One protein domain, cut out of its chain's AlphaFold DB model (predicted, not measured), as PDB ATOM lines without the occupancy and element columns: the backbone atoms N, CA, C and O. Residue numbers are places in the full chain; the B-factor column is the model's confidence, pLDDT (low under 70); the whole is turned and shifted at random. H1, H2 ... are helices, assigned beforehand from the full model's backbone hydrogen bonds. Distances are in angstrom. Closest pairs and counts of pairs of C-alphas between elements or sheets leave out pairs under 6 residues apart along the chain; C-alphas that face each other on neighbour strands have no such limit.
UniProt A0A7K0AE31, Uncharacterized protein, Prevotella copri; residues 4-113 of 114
ATOM      1  N   VAL A   4      43.012 -34.494   0.204       79.62
ATOM      2  CA  VAL A   4      43.172 -33.425  -0.789       79.62
ATOM      3  C   VAL A   4      41.816 -32.943  -1.306       79.62
ATOM      4  O   VAL A   4      41.584 -31.739  -1.375       79.62
ATOM      5  N   THR A   5      40.893 -33.857  -1.605       78.38
ATOM      6  CA  THR A   5      39.562 -33.523  -2.121       78.38
ATOM      7  C   THR A   5      38.769 -32.740  -1.080       78.38
ATOM      8  O   THR A   5      38.285 -31.650  -1.371       78.38
ATOM      9  N   SER A   6      38.726 -33.212   0.170       77.94
ATOM     10  CA  SER A   6      38.052 -32.492   1.261       77.94
ATOM     11  C   SER A   6      38.640 -31.095   1.504       77.94
ATOM     12  O   SER A   6      37.899 -30.154   1.786       77.94
ATOM     13  N   PHE A   7      39.961 -30.936   1.362       84.69
ATOM     14  CA  PHE A   7      40.621 -29.637   1.493       84.69
ATOM     15  C   PHE A   7      40.245 -28.672   0.359       84.69
ATOM     16  O   PHE A   7      39.939 -27.511   0.627       84.69
ATOM     17  N   ILE A   8      40.208 -29.147  -0.892       86.06
ATOM     18  CA  ILE A   8      39.801 -28.341  -2.053       86.06
ATOM     19  C   ILE A   8      38.354 -27.864  -1.896       86.06
ATOM     20  O   ILE A   8      38.114 -26.661  -1.963       86.06
ATOM     21  N   TYR A   9      37.417 -28.771  -1.595       84.19
ATOM     22  CA  TYR A   9      36.015 -28.401  -1.363       84.19
ATOM     23  C   TYR A   9      35.872 -27.399  -0.202       84.19
ATOM     24  O   TYR A   9      35.102 -26.444  -0.302       84.19
ATOM     25  N   GLY A  10      36.657 -27.558   0.871       85.06
ATOM     26  CA  GLY A  10      36.695 -26.613   1.991       85.06
ATOM     27  C   GLY A  10      37.171 -25.211   1.595       85.06
ATOM     28  O   GLY A  10      36.524 -24.224   1.946       85.06
ATOM     29  N   MET A  11      38.266 -25.104   0.832       89.50
ATOM     30  CA  MET A  11      38.764 -23.816   0.330       89.50
ATOM     31  C   MET A  11      37.756 -23.134  -0.601       89.50
ATOM     32  O   MET A  11      37.532 -21.927  -0.493       89.50
ATOM     33  N   SER A  12      37.128 -23.903  -1.493       86.31
ATOM     34  CA  SER A  12      36.113 -23.409  -2.421       86.31
ATOM     35  C   SER A  12      34.894 -22.844  -1.685       86.31
ATOM     36  O   SER A  12      34.507 -21.709  -1.958       86.31
ATOM     37  N   MET A  13      34.353 -23.566  -0.695       86.38
ATOM     38  CA  MET A  13      33.228 -23.085   0.123       86.38
ATOM     39  C   MET A  13      33.566 -21.796   0.885       86.38
ATOM     40  O   MET A  13      32.757 -20.872   0.961       86.38
ATOM     41  N   MET A  14      34.777 -21.678   1.439       91.19
ATOM     42  CA  MET A  14      35.202 -20.442   2.113       91.19
ATOM     43  C   MET A  14      35.262 -19.249   1.148       91.19
ATOM     44  O   MET A  14      34.880 -18.134   1.508       91.19
ATOM     45  N   PHE A  15      35.728 -19.468  -0.082       88.56
ATOM     46  CA  PHE A  15      35.841 -18.415  -1.086       88.56
ATOM     47  C   PHE A  15      34.473 -17.926  -1.576       88.56
ATOM     48  O   PHE A  15      34.215 -16.719  -1.596       88.56
ATOM     49  N   PHE A  16      33.588 -18.850  -1.948       86.19
ATOM     50  CA  PHE A  16      32.260 -18.519  -2.461       86.19
ATOM     51  C   PHE A  16      31.369 -17.892  -1.385       86.19
ATOM     52  O   PHE A  16      30.764 -16.849  -1.651       86.19
ATOM     53  N   SER A  17      31.407 -18.395  -0.149       87.12
ATOM     54  CA  SER A  17      30.673 -17.792   0.972       87.12
ATOM     55  C   SER A  17      31.166 -16.381   1.315       87.12
ATOM     56  O   SER A  17      30.358 -15.471   1.532       87.12
ATOM     57  N   MET A  18      32.484 -16.144   1.291       88.31
ATOM     58  CA  MET A  18      33.044 -14.802   1.465       88.31
ATOM     59  C   MET A  18      32.603 -13.867   0.330       88.31
ATOM     60  O   MET A  18      32.199 -12.733   0.594       88.31
ATOM     61  N   MET A  19      32.621 -14.324  -0.928       85.44
ATOM     62  CA  MET A  19      32.112 -13.530  -2.051       85.44
ATOM     63  C   MET A  19      30.620 -13.223  -1.904       85.44
ATOM     64  O   MET A  19      30.230 -12.066  -2.068       85.44
ATOM     65  N   ALA A  20      29.795 -14.205  -1.532       85.50
ATOM     66  CA  ALA A  20      28.372 -14.008  -1.270       85.50
ATOM     67  C   ALA A  20      28.144 -12.933  -0.192       85.50
ATOM     68  O   ALA A  20      27.342 -12.016  -0.384       85.50
ATOM     69  N   PHE A  21      28.912 -12.978   0.900       84.69
ATOM     70  CA  PHE A  21      28.830 -12.004   1.989       84.69
ATOM     71  C   PHE A  21      29.302 -10.597   1.586       84.69
ATOM     72  O   PHE A  21      28.679  -9.590   1.937       84.69
ATOM     73  N   LEU A  22      30.383 -10.491   0.811       85.12
ATOM     74  CA  LEU A  22      30.872  -9.204   0.310       85.12
ATOM     75  C   LEU A  22      29.875  -8.561  -0.660       85.12
ATOM     76  O   LEU A  22      29.628  -7.355  -0.577       85.12
ATOM     77  N   PHE A  23      29.272  -9.357  -1.547       80.38
ATOM     78  CA  PHE A  23      28.241  -8.883  -2.470       80.38
ATOM     79  C   PHE A  23      26.938  -8.522  -1.757       80.38
ATOM     80  O   PHE A  23      26.299  -7.544  -2.139       80.38
ATOM     81  N   TRP A  24      26.602  -9.212  -0.664       78.94
ATOM     82  CA  TRP A  24      25.497  -8.827   0.217       78.94
ATOM     83  C   TRP A  24      25.680  -7.418   0.802       78.94
ATOM     84  O   TRP A  24      24.731  -6.638   0.868       78.94
ATOM     85  N   ARG A  25      26.906  -7.063   1.210       80.56
ATOM     86  CA  ARG A  25      27.189  -5.782   1.879       80.56
ATOM     87  C   ARG A  25      27.395  -4.604   0.915       80.56
ATOM     88  O   ARG A  25      27.258  -3.459   1.340       80.56
ATOM     89  N   LYS A  26      27.730  -4.855  -0.357       71.12
ATOM     90  CA  LYS A  26      28.143  -3.821  -1.328       71.12
ATOM     91  C   LYS A  26      27.013  -2.938  -1.876       71.12
ATOM     92  O   LYS A  26      27.307  -1.819  -2.285       71.12
ATOM     93  N   GLY A  27      25.748  -3.367  -1.874       60.16
ATOM     94  CA  GLY A  27      24.657  -2.497  -2.333       60.16
ATOM     95  C   GLY A  27      23.318  -3.186  -2.599       60.16
ATOM     96  O   GLY A  27      23.214  -4.407  -2.638       60.16
ATOM     97  N   LYS A  28      22.269  -2.371  -2.784       61.81
ATOM     98  CA  LYS A  28      20.871  -2.810  -2.971       61.81
ATOM     99  C   LYS A  28      20.486  -3.100  -4.427       61.81
ATOM    100  O   LYS A  28      19.330  -3.456  -4.668       61.81
ATOM    101  N   GLU A  29      21.407  -2.924  -5.372       75.56
ATOM    102  CA  GLU A  29      21.146  -3.141  -6.796       75.56
ATOM    103  C   GLU A  29      20.759  -4.602  -7.056       75.56
ATOM    104  O   GLU A  29      21.311  -5.526  -6.449       75.56
ATOM    105  N   MET A  30      19.787  -4.818  -7.948       71.00
ATOM    106  CA  MET A  30      19.282  -6.163  -8.252       71.00
ATOM    107  C   MET A  30      20.388  -7.096  -8.752       71.00
ATOM    108  O   MET A  30      20.400  -8.272  -8.399       71.00
ATOM    109  N   LEU A  31      21.365  -6.548  -9.469       75.19
ATOM    110  CA  LEU A  31      22.520  -7.262  -9.993       75.19
ATOM    111  C   LEU A  31      23.400  -7.858  -8.886       75.19
ATOM    112  O   LEU A  31      23.674  -9.057  -8.896       75.19
ATOM    113  N   PHE A  32      23.784  -7.063  -7.881       78.00
ATOM    114  CA  PHE A  32      24.556  -7.575  -6.742       78.00
ATOM    115  C   PHE A  32      23.779  -8.632  -5.957       78.00
ATOM    116  O   PHE A  32      24.359  -9.616  -5.500       78.00
ATOM    117  N   ARG A  33      22.453  -8.473  -5.862       79.88
ATOM    118  CA  ARG A  33      21.585  -9.474  -5.242       79.88
ATOM    119  C   ARG A  33      21.569 -10.785  -6.032       79.88
ATOM    120  O   ARG A  33      21.622 -11.845  -5.423       79.88
ATOM    121  N   MET A  34      21.526 -10.731  -7.362       79.50
ATOM    122  CA  MET A  34      21.575 -11.928  -8.207       79.50
ATOM    123  C   MET A  34      22.915 -12.652  -8.132       79.50
ATOM    124  O   MET A  34      22.929 -13.871  -8.010       79.50
ATOM    125  N   ILE A  35      24.033 -11.919  -8.148       81.88
ATOM    126  CA  ILE A  35      25.367 -12.519  -7.987       81.88
ATOM    127  C   ILE A  35      25.471 -13.221  -6.632       81.88
ATOM    128  O   ILE A  35      25.965 -14.339  -6.554       81.88
ATOM    129  N   MET A  36      24.973 -12.599  -5.565       84.88
ATOM    130  CA  MET A  36      24.983 -13.200  -4.233       84.88
ATOM    131  C   MET A  36      24.113 -14.464  -4.158       84.88
ATOM    132  O   MET A  36      24.580 -15.470  -3.630       84.88
ATOM    133  N   TRP A  37      22.919 -14.468  -4.761       82.25
ATOM    134  CA  TRP A  37      22.113 -15.689  -4.890       82.25
ATOM    135  C   TRP A  37      22.829 -16.781  -5.679       82.25
ATOM    136  O   TRP A  37      22.806 -17.935  -5.265       82.25
ATOM    137  N   LEU A  38      23.500 -16.422  -6.774       85.12
ATOM    138  CA  LEU A  38      24.273 -17.372  -7.561       85.12
ATOM    139  C   LEU A  38      25.389 -18.006  -6.725       85.12
ATOM    140  O   LEU A  38      25.530 -19.221  -6.740       85.12
ATOM    141  N   MET A  39      26.140 -17.211  -5.958       86.88
ATOM    142  CA  MET A  39      27.219 -17.735  -5.111       86.88
ATOM    143  C   MET A  39      26.693 -18.672  -4.017       86.88
ATOM    144  O   MET A  39      27.309 -19.698  -3.756       86.88
ATOM    145  N   ILE A  40      25.518 -18.385  -3.448       86.69
ATOM    146  CA  ILE A  40      24.857 -19.292  -2.495       86.69
ATOM    147  C   ILE A  40      24.448 -20.609  -3.172       86.69
ATOM    148  O   ILE A  40      24.579 -21.673  -2.572       86.69
ATOM    149  N   VAL A  41      23.958 -20.564  -4.414       87.00
ATOM    150  CA  VAL A  41      23.614 -21.777  -5.174       87.00
ATOM    151  C   VAL A  41      24.866 -22.610  -5.471       87.00
ATOM    152  O   VAL A  41      24.813 -23.826  -5.302       87.00
ATOM    153  N   VAL A  42      25.995 -21.983  -5.832       87.19
ATOM    154  CA  VAL A  42      27.296 -22.669  -5.989       87.19
ATOM    155  C   VAL A  42      27.706 -23.355  -4.683       87.19
ATOM    156  O   VAL A  42      28.065 -24.531  -4.690       87.19
ATOM    157  N   ASP A  43      27.624 -22.643  -3.556       87.06
ATOM    158  CA  ASP A  43      27.962 -23.196  -2.241       87.06
ATOM    159  C   ASP A  43      27.089 -24.407  -1.894       87.06
ATOM    160  O   ASP A  43      27.591 -25.433  -1.436       87.06
ATOM    161  N   LEU A  44      25.782 -24.323  -2.157       87.12
ATOM    162  CA  LEU A  44      24.863 -25.439  -1.941       87.12
ATOM    163  C   LEU A  44      25.181 -26.638  -2.837       87.12
ATOM    164  O   LEU A  44      25.054 -27.770  -2.371       87.12
ATOM    165  N   GLN A  45      25.612 -26.415  -4.082       84.75
ATOM    166  CA  GLN A  45      26.061 -27.494  -4.965       84.75
ATOM    167  C   GLN A  45      27.312 -28.179  -4.409       84.75
ATOM    168  O   GLN A  45      27.329 -29.401  -4.302       84.75
ATOM    169  N   LEU A  46      28.296 -27.419  -3.920       83.75
ATOM    170  CA  LEU A  46      29.477 -28.006  -3.278       83.75
ATOM    171  C   LEU A  46      29.131 -28.838  -2.035       83.75
ATOM    172  O   LEU A  46      29.706 -29.906  -1.824       83.75
ATOM    173  N   VAL A  47      28.194 -28.367  -1.208       85.62
ATOM    174  CA  VAL A  47      27.738 -29.114  -0.024       85.62
ATOM    175  C   VAL A  47      27.019 -30.399  -0.440       85.62
ATOM    176  O   VAL A  47      27.286 -31.455   0.132       85.62
ATOM    177  N   LYS A  48      26.141 -30.326  -1.448       82.62
ATOM    178  CA  LYS A  48      25.459 -31.482  -2.054       82.62
ATOM    179  C   LYS A  48      26.476 -32.522  -2.509       82.62
ATOM    180  O   LYS A  48      26.343 -33.681  -2.121       82.62
ATOM    181  N   ASP A  49      27.487 -32.113  -3.268       79.06
ATOM    182  CA  ASP A  49      28.515 -33.018  -3.784       79.06
ATOM    183  C   ASP A  49      29.271 -33.676  -2.637       79.06
ATOM    184  O   ASP A  49      29.416 -34.897  -2.607       79.06
ATOM    185  N   MET A  50      29.671 -32.897  -1.628       78.81
ATOM    186  CA  MET A  50      30.364 -33.420  -0.452       78.81
ATOM    187  C   MET A  50      29.525 -34.466   0.300       78.81
ATOM    188  O   MET A  50      30.048 -35.505   0.701       78.81
ATOM    189  N   VAL A  51      28.222 -34.222   0.468       79.81
ATOM    190  CA  VAL A  51      27.290 -35.162   1.113       79.81
ATOM    191  C   VAL A  51      27.091 -36.418   0.259       79.81
ATOM    192  O   VAL A  51      27.128 -37.525   0.797       79.81
ATOM    193  N   PHE A  52      26.941 -36.275  -1.062       74.00
ATOM    194  CA  PHE A  52      26.829 -37.408  -1.987       74.00
ATOM    195  C   PHE A  52      28.087 -38.284  -1.966       74.00
ATOM    196  O   PHE A  52      27.976 -39.506  -1.837       74.00
ATOM    197  N   PHE A  53      29.275 -37.674  -1.993       71.88
ATOM    198  CA  PHE A  53      30.554 -38.381  -1.888       71.88
ATOM    199  C   PHE A  53      30.745 -39.085  -0.539       71.88
ATOM    200  O   PHE A  53      31.389 -40.136  -0.488       71.88
ATOM    201  N   LEU A  54      30.197 -38.533   0.548       71.50
ATOM    202  CA  LEU A  54      30.295 -39.121   1.885       71.50
ATOM    203  C   LEU A  54      29.346 -40.317   2.076       71.50
ATOM    204  O   LEU A  54      29.706 -41.252   2.787       71.50
ATOM    205  N   ILE A  55      28.168 -40.305   1.440       69.62
ATOM    206  CA  ILE A  55      27.145 -41.357   1.587       69.62
ATOM    207  C   ILE A  55      27.330 -42.503   0.581       69.62
ATOM    208  O   ILE A  55      27.249 -43.664   0.974       69.62
ATOM    209  N   TYR A  56      27.560 -42.207  -0.703       64.25
ATOM    210  CA  TYR A  56      27.546 -43.226  -1.766       64.25
ATOM    211  C   TYR A  56      28.926 -43.792  -2.124       64.25
ATOM    212  O   TYR A  56      28.993 -44.832  -2.779       64.25
ATOM    213  N   GLY A  57      30.014 -43.147  -1.686       60.38
ATOM    214  CA  GLY A  57      31.378 -43.519  -2.070       60.38
ATOM    215  C   GLY A  57      31.681 -43.253  -3.555       60.38
ATOM    216  O   GLY A  57      30.783 -43.129  -4.383       60.38
ATOM    217  N   PHE A  58      32.967 -43.149  -3.903       60.44
ATOM    218  CA  PHE A  58      33.423 -42.818  -5.267       60.44
ATOM    219  C   PHE A  58      33.152 -43.916  -6.316       60.44
ATOM    220  O   PHE A  58      33.284 -43.647  -7.504       60.44
ATOM    221  N   ASP A  59      32.767 -45.124  -5.893       59.81
ATOM    222  CA  ASP A  59      32.620 -46.299  -6.767       59.81
ATOM    223  C   ASP A  59      31.260 -46.395  -7.482       59.81
ATOM    224  O   ASP A  59      31.079 -47.243  -8.353       59.81
ATOM    225  N   ASN A  60      30.283 -45.546  -7.142       66.06
ATOM    226  CA  ASN A  60      28.964 -45.588  -7.777       66.06
ATOM    227  C   ASN A  60      28.909 -44.688  -9.019       66.06
ATOM    228  O   ASN A  60      28.651 -43.486  -8.927       66.06
ATOM    229  N   GLU A  61      29.074 -45.296 -10.194       69.56
ATOM    230  CA  GLU A  61      29.039 -44.629 -11.505       69.56
ATOM    231  C   GLU A  61      27.747 -43.812 -11.710       69.56
ATOM    232  O   GLU A  61      27.775 -42.660 -12.147       69.56
ATOM    233  N   HIS A  62      26.603 -44.343 -11.266       67.12
ATOM    234  CA  HIS A  62      25.319 -43.637 -11.316       67.12
ATOM    235  C   HIS A  62      25.275 -42.382 -10.433       67.12
ATOM    236  O   HIS A  62      24.701 -41.372 -10.843       67.12
ATOM    237  N   ALA A  63      25.885 -42.415  -9.242       68.06
ATOM    238  CA  ALA A  63      25.935 -41.260  -8.343       68.06
ATOM    239  C   ALA A  63      26.845 -40.160  -8.906       68.06
ATOM    240  O   ALA A  63      26.548 -38.975  -8.739       68.06
ATOM    241  N   TRP A  64      27.902 -40.542  -9.627       71.00
ATOM    242  CA  TRP A  64      28.778 -39.605 -10.326       71.00
ATOM    243  C   TRP A  64      28.036 -38.902 -11.466       71.00
ATOM    244  O   TRP A  64      27.979 -37.672 -11.487       71.00
ATOM    245  N   TYR A  65      27.391 -39.654 -12.365       74.75
ATOM    246  CA  TYR A  65      26.613 -39.069 -13.462       74.75
ATOM    247  C   TYR A  65      25.477 -38.173 -12.958       74.75
ATOM    248  O   TYR A  65      25.278 -37.074 -13.479       74.75
ATOM    249  N   LEU A  66      24.782 -38.591 -11.895       73.31
ATOM    250  CA  LEU A  66      23.739 -37.788 -11.261       73.31
ATOM    251  C   LEU A  66      24.309 -36.479 -10.695       73.31
ATOM    252  O   LEU A  66      23.784 -35.403 -10.973       73.31
ATOM    253  N   THR A  67      25.419 -36.555  -9.964       77.00
ATOM    254  CA  THR A  67      26.086 -35.387  -9.373       77.00
ATOM    255  C   THR A  67      26.519 -34.382 -10.443       77.00
ATOM    256  O   THR A  67      26.166 -33.205 -10.340       77.00
ATOM    257  N   SER A  68      27.161 -34.852 -11.519       79.81
ATOM    258  CA  SER A  68      27.589 -34.003 -12.640       79.81
ATOM    259  C   SER A  68      26.420 -33.419 -13.440       79.81
ATOM    260  O   SER A  68      26.487 -32.276 -13.888       79.81
ATOM    261  N   SER A  69      25.322 -34.164 -13.604       78.56
ATOM    262  CA  SER A  69      24.117 -33.644 -14.264       78.56
ATOM    263  C   SER A  69      23.446 -32.528 -13.453       78.56
ATOM    264  O   SER A  69      22.939 -31.563 -14.024       78.56
ATOM    265  N   LEU A  70      23.503 -32.609 -12.121       77.25
ATOM    266  CA  LEU A  70      23.015 -31.554 -11.236       77.25
ATOM    267  C   LEU A  70      23.901 -30.301 -11.288       77.25
ATOM    268  O   LEU A  70      23.374 -29.195 -11.189       77.25
ATOM    269  N   ASP A  71      25.213 -30.437 -11.502       82.56
ATOM    270  CA  ASP A  71      26.103 -29.275 -11.674       82.56
ATOM    271  C   ASP A  71      25.766 -28.485 -12.939       82.56
ATOM    272  O   ASP A  71      25.804 -27.256 -12.940       82.56
ATOM    273  N   MET A  72      25.327 -29.156 -14.010       82.00
ATOM    274  CA  MET A  72      24.880 -28.485 -15.237       82.00
ATOM    275  C   MET A  72      23.667 -27.565 -15.020       82.00
ATOM    276  O   MET A  72      23.478 -26.623 -15.796       82.00
ATOM    277  N   MET A  73      22.878 -27.753 -13.952       80.44
ATOM    278  CA  MET A  73      21.768 -26.852 -13.620       80.44
ATOM    279  C   MET A  73      22.227 -25.440 -13.235       80.44
ATOM    280  O   MET A  73      21.406 -24.526 -13.211       80.44
ATOM    281  N   ILE A  74      23.520 -25.215 -12.972       83.19
ATOM    282  CA  ILE A  74      24.024 -23.875 -12.654       83.19
ATOM    283  C   ILE A  74      24.148 -22.952 -13.876       83.19
ATOM    284  O   ILE A  74      24.113 -21.727 -13.754       83.19
ATOM    285  N   ILE A  75      24.265 -23.524 -15.076       83.50
ATOM    286  CA  ILE A  75      24.446 -22.800 -16.342       83.50
ATOM    287  C   ILE A  75      23.335 -21.758 -16.595       83.50
ATOM    288  O   ILE A  75      23.672 -20.598 -16.865       83.50
ATOM    289  N   PRO A  76      22.027 -22.088 -16.491       80.19
ATOM    290  CA  PRO A  76      20.967 -21.093 -16.647       80.19
ATOM    291  C   PRO A  76      21.076 -19.957 -15.619       80.19
ATOM    292  O   PRO A  76      20.935 -18.794 -16.001       80.19
ATOM    293  N   PHE A  77      21.439 -20.243 -14.363       80.94
ATOM    294  CA  PHE A  77      21.647 -19.214 -13.335       80.94
ATOM    295  C   PHE A  77      22.760 -18.227 -13.710       80.94
ATOM    296  O   PHE A  77      22.559 -17.013 -13.614       80.94
ATOM    297  N   TYR A  78      23.901 -18.716 -14.210       83.56
ATOM    298  CA  TYR A  78      24.968 -17.847 -14.722       83.56
ATOM    299  C   TYR A  78      24.501 -16.992 -15.899       83.56
ATOM    300  O   TYR A  78      24.813 -15.800 -15.958       83.56
ATOM    301  N   SER A  79      23.723 -17.568 -16.818       83.56
ATOM    302  CA  SER A  79      23.197 -16.828 -17.966       83.56
ATOM    303  C   SER A  79      22.296 -15.663 -17.538       83.56
ATOM    304  O   SER A  79      22.387 -14.582 -18.118       83.56
ATOM    305  N   PHE A  80      21.506 -15.822 -16.469       80.69
ATOM    306  CA  PHE A  80      20.679 -14.739 -15.931       80.69
ATOM    307  C   PHE A  80      21.496 -13.621 -15.310       80.69
ATOM    308  O   PHE A  80      21.212 -12.453 -15.570       80.69
ATOM    309  N   VAL A  81      22.531 -13.965 -14.544       82.25
ATOM    310  CA  VAL A  81      23.448 -12.971 -13.978       82.25
ATOM    311  C   VAL A  81      24.133 -12.173 -15.091       82.25
ATOM    312  O   VAL A  81      24.184 -10.946 -15.019       82.25
ATOM    313  N   LEU A  82      24.599 -12.839 -16.156       81.94
ATOM    314  CA  LEU A  82      25.196 -12.178 -17.323       81.94
ATOM    315  C   LEU A  82      24.193 -11.293 -18.074       81.94
ATOM    316  O   LEU A  82      24.538 -10.193 -18.501       81.94
ATOM    317  N   MET A  83      22.948 -11.737 -18.229       80.44
ATOM    318  CA  MET A  83      21.914 -10.931 -18.877       80.44
ATOM    319  C   MET A  83      21.566  -9.679 -18.066       80.44
ATOM    320  O   MET A  83      21.431  -8.611 -18.659       80.44
ATOM    321  N   GLU A  84      21.475  -9.781 -16.739       80.44
ATOM    322  CA  GLU A  84      21.249  -8.627 -15.858       80.44
ATOM    323  C   GLU A  84      22.451  -7.663 -15.869       80.44
ATOM    324  O   GLU A  84      22.263  -6.448 -15.822       80.44
ATOM    325  N   LEU A  85      23.680  -8.184 -16.014       80.19
ATOM    326  CA  LEU A  85      24.901  -7.393 -16.231       80.19
ATOM    327  C   LEU A  85      24.873  -6.597 -17.546       80.19
ATOM    328  O   LEU A  85      25.327  -5.455 -17.574       80.19
ATOM    329  N   VAL A  86      24.354  -7.179 -18.632       82.00
ATOM    330  CA  VAL A  86      24.306  -6.533 -19.959       82.00
ATOM    331  C   VAL A  86      23.104  -5.589 -20.103       82.00
ATOM    332  O   VAL A  86      23.218  -4.535 -20.731       82.00
ATOM    333  N   LYS A  87      21.942  -5.951 -19.543       78.69
ATOM    334  CA  LYS A  87      20.714  -5.139 -19.535       78.69
ATOM    335  C   LYS A  87      20.039  -5.197 -18.156       78.69
ATOM    336  O   LYS A  87      19.229  -6.100 -17.924       78.69
ATOM    337  N   PRO A  88      20.296  -4.216 -17.274       71.56
ATOM    338  CA  PRO A  88      19.709  -4.200 -15.939       71.56
ATOM    339  C   PRO A  88      18.182  -4.040 -16.008       71.56
ATOM    340  O   PRO A  88      17.665  -3.219 -16.769       71.56
ATOM    341  N   GLY A  89      17.451  -4.830 -15.218       69.81
ATOM    342  CA  GLY A  89      15.988  -4.796 -15.125       69.81
ATOM    343  C   GLY A  89      15.234  -5.595 -16.195       69.81
ATOM    344  O   GLY A  89      14.008  -5.502 -16.275       69.81
ATOM    345  N   TRP A  90      15.920  -6.393 -17.022       67.62
ATOM    346  CA  TRP A  90      15.262  -7.255 -18.018       67.62
ATOM    347  C   TRP A  90      14.708  -8.562 -17.424       67.62
ATOM    348  O   TRP A  90      13.956  -9.290 -18.088       67.62
ATOM    349  N   PHE A  91      15.061  -8.869 -16.176       65.50
ATOM    350  CA  PHE A  91      14.709 -10.122 -15.532       65.50
ATOM    351  C   PHE A  91      13.196 -10.312 -15.349       65.50
ATOM    352  O   PHE A  91      12.501  -9.524 -14.708       65.50
ATOM    353  N   ARG A  92      12.681 -11.425 -15.882       73.44
ATOM    354  CA  ARG A  92      11.331 -11.938 -15.608       73.44
ATOM    355  C   ARG A  92      11.452 -13.366 -15.093       73.44
ATOM    356  O   ARG A  92      11.902 -14.232 -15.836       73.44
ATOM    357  N   TRP A  93      10.950 -13.619 -13.883       67.25
ATOM    358  CA  TRP A  93      10.897 -14.946 -13.247       67.25
ATOM    359  C   TRP A  93      10.310 -16.048 -14.146       67.25
ATOM    360  O   TRP A  93      10.764 -17.183 -14.116       67.25
ATOM    361  N   LEU A  94       9.362 -15.701 -15.020       72.88
ATOM    362  CA  LEU A  94       8.795 -16.613 -16.022       72.88
ATOM    363  C   LEU A  94       9.826 -17.116 -17.044       72.88
ATOM    364  O   LEU A  94       9.815 -18.289 -17.398       72.88
ATOM    365  N   LYS A  95      10.733 -16.245 -17.502       72.56
ATOM    366  CA  LYS A  95      11.826 -16.648 -18.400       72.56
ATOM    367  C   LYS A  95      12.860 -17.483 -17.656       72.56
ATOM    368  O   LYS A  95      13.413 -18.394 -18.256       72.56
ATOM    369  N   ALA A  96      13.074 -17.189 -16.370       71.12
ATOM    370  CA  ALA A  96      13.960 -17.966 -15.513       71.12
ATOM    371  C   ALA A  96      13.512 -19.422 -15.416       71.12
ATOM    372  O   ALA A  96      14.235 -20.334 -15.806       71.12
ATOM    373  N   PHE A  97      12.248 -19.605 -15.048       71.75
ATOM    374  CA  PHE A  97      11.647 -20.922 -14.919       71.75
ATOM    375  C   PHE A  97      11.634 -21.702 -16.242       71.75
ATOM    376  O   PHE A  97      11.907 -22.896 -16.274       71.75
ATOM    377  N   MET A  98      11.355 -21.019 -17.356       75.50
ATOM    378  CA  MET A  98      11.299 -21.641 -18.679       75.50
ATOM    379  C   MET A  98      12.680 -22.092 -19.188       75.50
ATOM    380  O   MET A  98      12.755 -23.058 -19.943       75.50
ATOM    381  N   LEU A  99      13.760 -21.420 -18.770       78.12
ATOM    382  CA  LEU A  99      15.133 -21.802 -19.115       78.12
ATOM    383  C   LEU A  99      15.694 -22.873 -18.173       78.12
ATOM    384  O   LEU A  99      16.497 -23.681 -18.616       78.12
ATOM    385  N   GLU A 100      15.281 -22.895 -16.903       75.62
ATOM    386  CA  GLU A 100      15.670 -23.945 -15.949       75.62
ATOM    387  C   GLU A 100      14.993 -25.287 -16.242       75.62
ATOM    388  O   GLU A 100      15.620 -26.335 -16.101       75.62
ATOM    389  N   LEU A 101      13.740 -25.265 -16.705       78.19
ATOM    390  CA  LEU A 101      12.936 -26.452 -17.016       78.19
ATOM    391  C   LEU A 101      13.669 -27.536 -17.838       78.19
ATOM    392  O   LEU A 101      13.671 -28.686 -17.402       78.19
ATOM    393  N   PRO A 102      14.316 -27.233 -18.983       75.56
ATOM    394  CA  PRO A 102      15.041 -28.246 -19.753       75.56
ATOM    395  C   PRO A 102      16.244 -28.833 -19.004       75.56
ATOM    396  O   PRO A 102      16.497 -30.030 -19.116       75.56
ATOM    397  N   PHE A 103      16.956 -28.031 -18.206       73.12
ATOM    398  CA  PHE A 103      18.104 -28.501 -17.421       73.12
ATOM    399  C   PHE A 103      17.687 -29.332 -16.207       73.12
ATOM    400  O   PHE A 103      18.450 -30.187 -15.775       73.12
ATOM    401  N   LEU A 104      16.478 -29.114 -15.684       76.69
ATOM    402  CA  LEU A 104      15.899 -29.893 -14.589       76.69
ATOM    403  C   LEU A 104      15.293 -31.212 -15.096       76.69
ATOM    404  O   LEU A 104      15.368 -32.234 -14.419       76.69
ATOM    405  N   LEU A 105      14.739 -31.221 -16.313       76.12
ATOM    406  CA  LEU A 105      14.167 -32.422 -16.927       76.12
ATOM    407  C   LEU A 105      15.218 -33.498 -17.223       76.12
ATOM    408  O   LEU A 105      14.948 -34.669 -16.986       76.12
ATOM    409  N   LEU A 106      16.407 -33.131 -17.709       72.81
ATOM    410  CA  LEU A 106      17.468 -34.083 -18.072       72.81
ATOM    411  C   LEU A 106      17.896 -35.028 -16.921       72.81
ATOM    412  O   LEU A 106      17.849 -36.243 -17.126       72.81
ATOM    413  N   PRO A 107      18.248 -34.543 -15.712       68.81
ATOM    414  CA  PRO A 107      18.567 -35.415 -14.580       68.81
ATOM    415  C   PRO A 107      17.345 -36.194 -14.075       68.81
ATOM    416  O   PRO A 107      17.483 -37.338 -13.653       68.81
ATOM    417  N   VAL A 108      16.135 -35.626 -14.158       73.31
ATOM    418  CA  VAL A 108      14.900 -36.337 -13.786       73.31
ATOM    419  C   VAL A 108      14.637 -37.513 -14.730       73.31
ATOM    420  O   VAL A 108      14.329 -38.606 -14.262       73.31
ATOM    421  N   PHE A 109      14.811 -37.333 -16.040       75.69
ATOM    422  CA  PHE A 109      14.695 -38.424 -17.010       75.69
ATOM    423  C   PHE A 109      15.722 -39.530 -16.758       75.69
ATOM    424  O   PHE A 109      15.352 -40.697 -16.833       75.69
ATOM    425  N   TYR A 110      16.957 -39.180 -16.388       67.81
ATOM    426  CA  TYR A 110      17.998 -40.152 -16.034       67.81
ATOM    427  C   TYR A 110      17.661 -40.972 -14.772       67.81
ATOM    428  O   TYR A 110      18.014 -42.140 -14.680       67.81
ATOM    429  N   ILE A 111      16.923 -40.405 -13.809       71.12
ATOM    430  CA  ILE A 111      16.455 -41.148 -12.623       71.12
ATOM    431  C   ILE A 111      15.353 -42.160 -12.987       71.12
ATOM    432  O   ILE A 111      15.305 -43.248 -12.416       71.12
ATOM    433  N   PHE A 112      14.445 -41.804 -13.903       75.44
ATOM    434  CA  PHE A 112      13.325 -42.671 -14.299       75.44
ATOM    435  C   PHE A 112      13.703 -43.723 -15.354       75.44
ATOM    436  O   PHE A 112      13.089 -44.788 -15.385       75.44
ATOM    437  N   TYR A 113      14.691 -43.428 -16.198       66.75
ATOM    438  CA  TYR A 113      15.255 -44.328 -17.202       66.75
ATOM    439  C   TYR A 113      16.785 -44.358 -17.031       66.75
ATOM    440  O   TYR A 113      17.466 -43.574 -17.699       66.75
TER     441      TYR A 113
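Overview. This is residues 4 to 113 of the 114 residues of an uncharacterized protein of Prevotella copri (UniProt A0A7K0AE31). A flat slab of helices lies in four rows side by side: H1, H2, then H3 and H4 nearly end to end, then H5. It is all helix, 110 printed residues with five named helices, H1 to H5 in chain order, and no named strand. It is only just loose, close to compact: radius of gyration of the C-alphas 15.9 A, spans 45 by 34 by 16 A.

Arrangement. H1, residues 4 to 26, and H2, residues 30 to 56, touch as a hairpin at a shallow tilt of 21 degrees; their closest C-alphas, of Ala 20 and Met 36, are 4.6 A apart. H2, the hub, forms a hairpin with H3, residues 61 to 71, touching it with residues 45 to 56 alone; the closest C-alphas, of Asp 49 and Thr 67, are 6.5 A apart. H2 touches H4, residues 74 to 86, with residues 31 to 42 alone; the closest C-alphas, of Leu 31 and Glu 84, are 6.2 A apart. H3 and H4 meet only through their link. H4 and H5, residues 93 to 112, form a hairpin, with the C-alphas of Pro 76 and Glu 100 closest at 6.1 A. H2 to H5 form a bundle, helices side by side. Every O i to N i+4 pair is within hydrogen-bond range in H1 to H4, but 13 of 16 in H5.

Along the chain. H1 begins at C-alpha 4 (43.172, -33.425, -0.789) and spans 33.2 A, H2 38.5 A, H3 15.6 A, H4 18.8 A. H5, 27.9 A, has a kink of 35 degrees near residue 103 and ends at C-alpha 112 (13.325, -42.671, -14.299).

Size, cuts and confidence. The printed part has no cut and no long link. The farthest C-alphas, of Asp 59 and Gly 89, are 45.5 A apart. Residues under pLDDT 70 include 55 to 63.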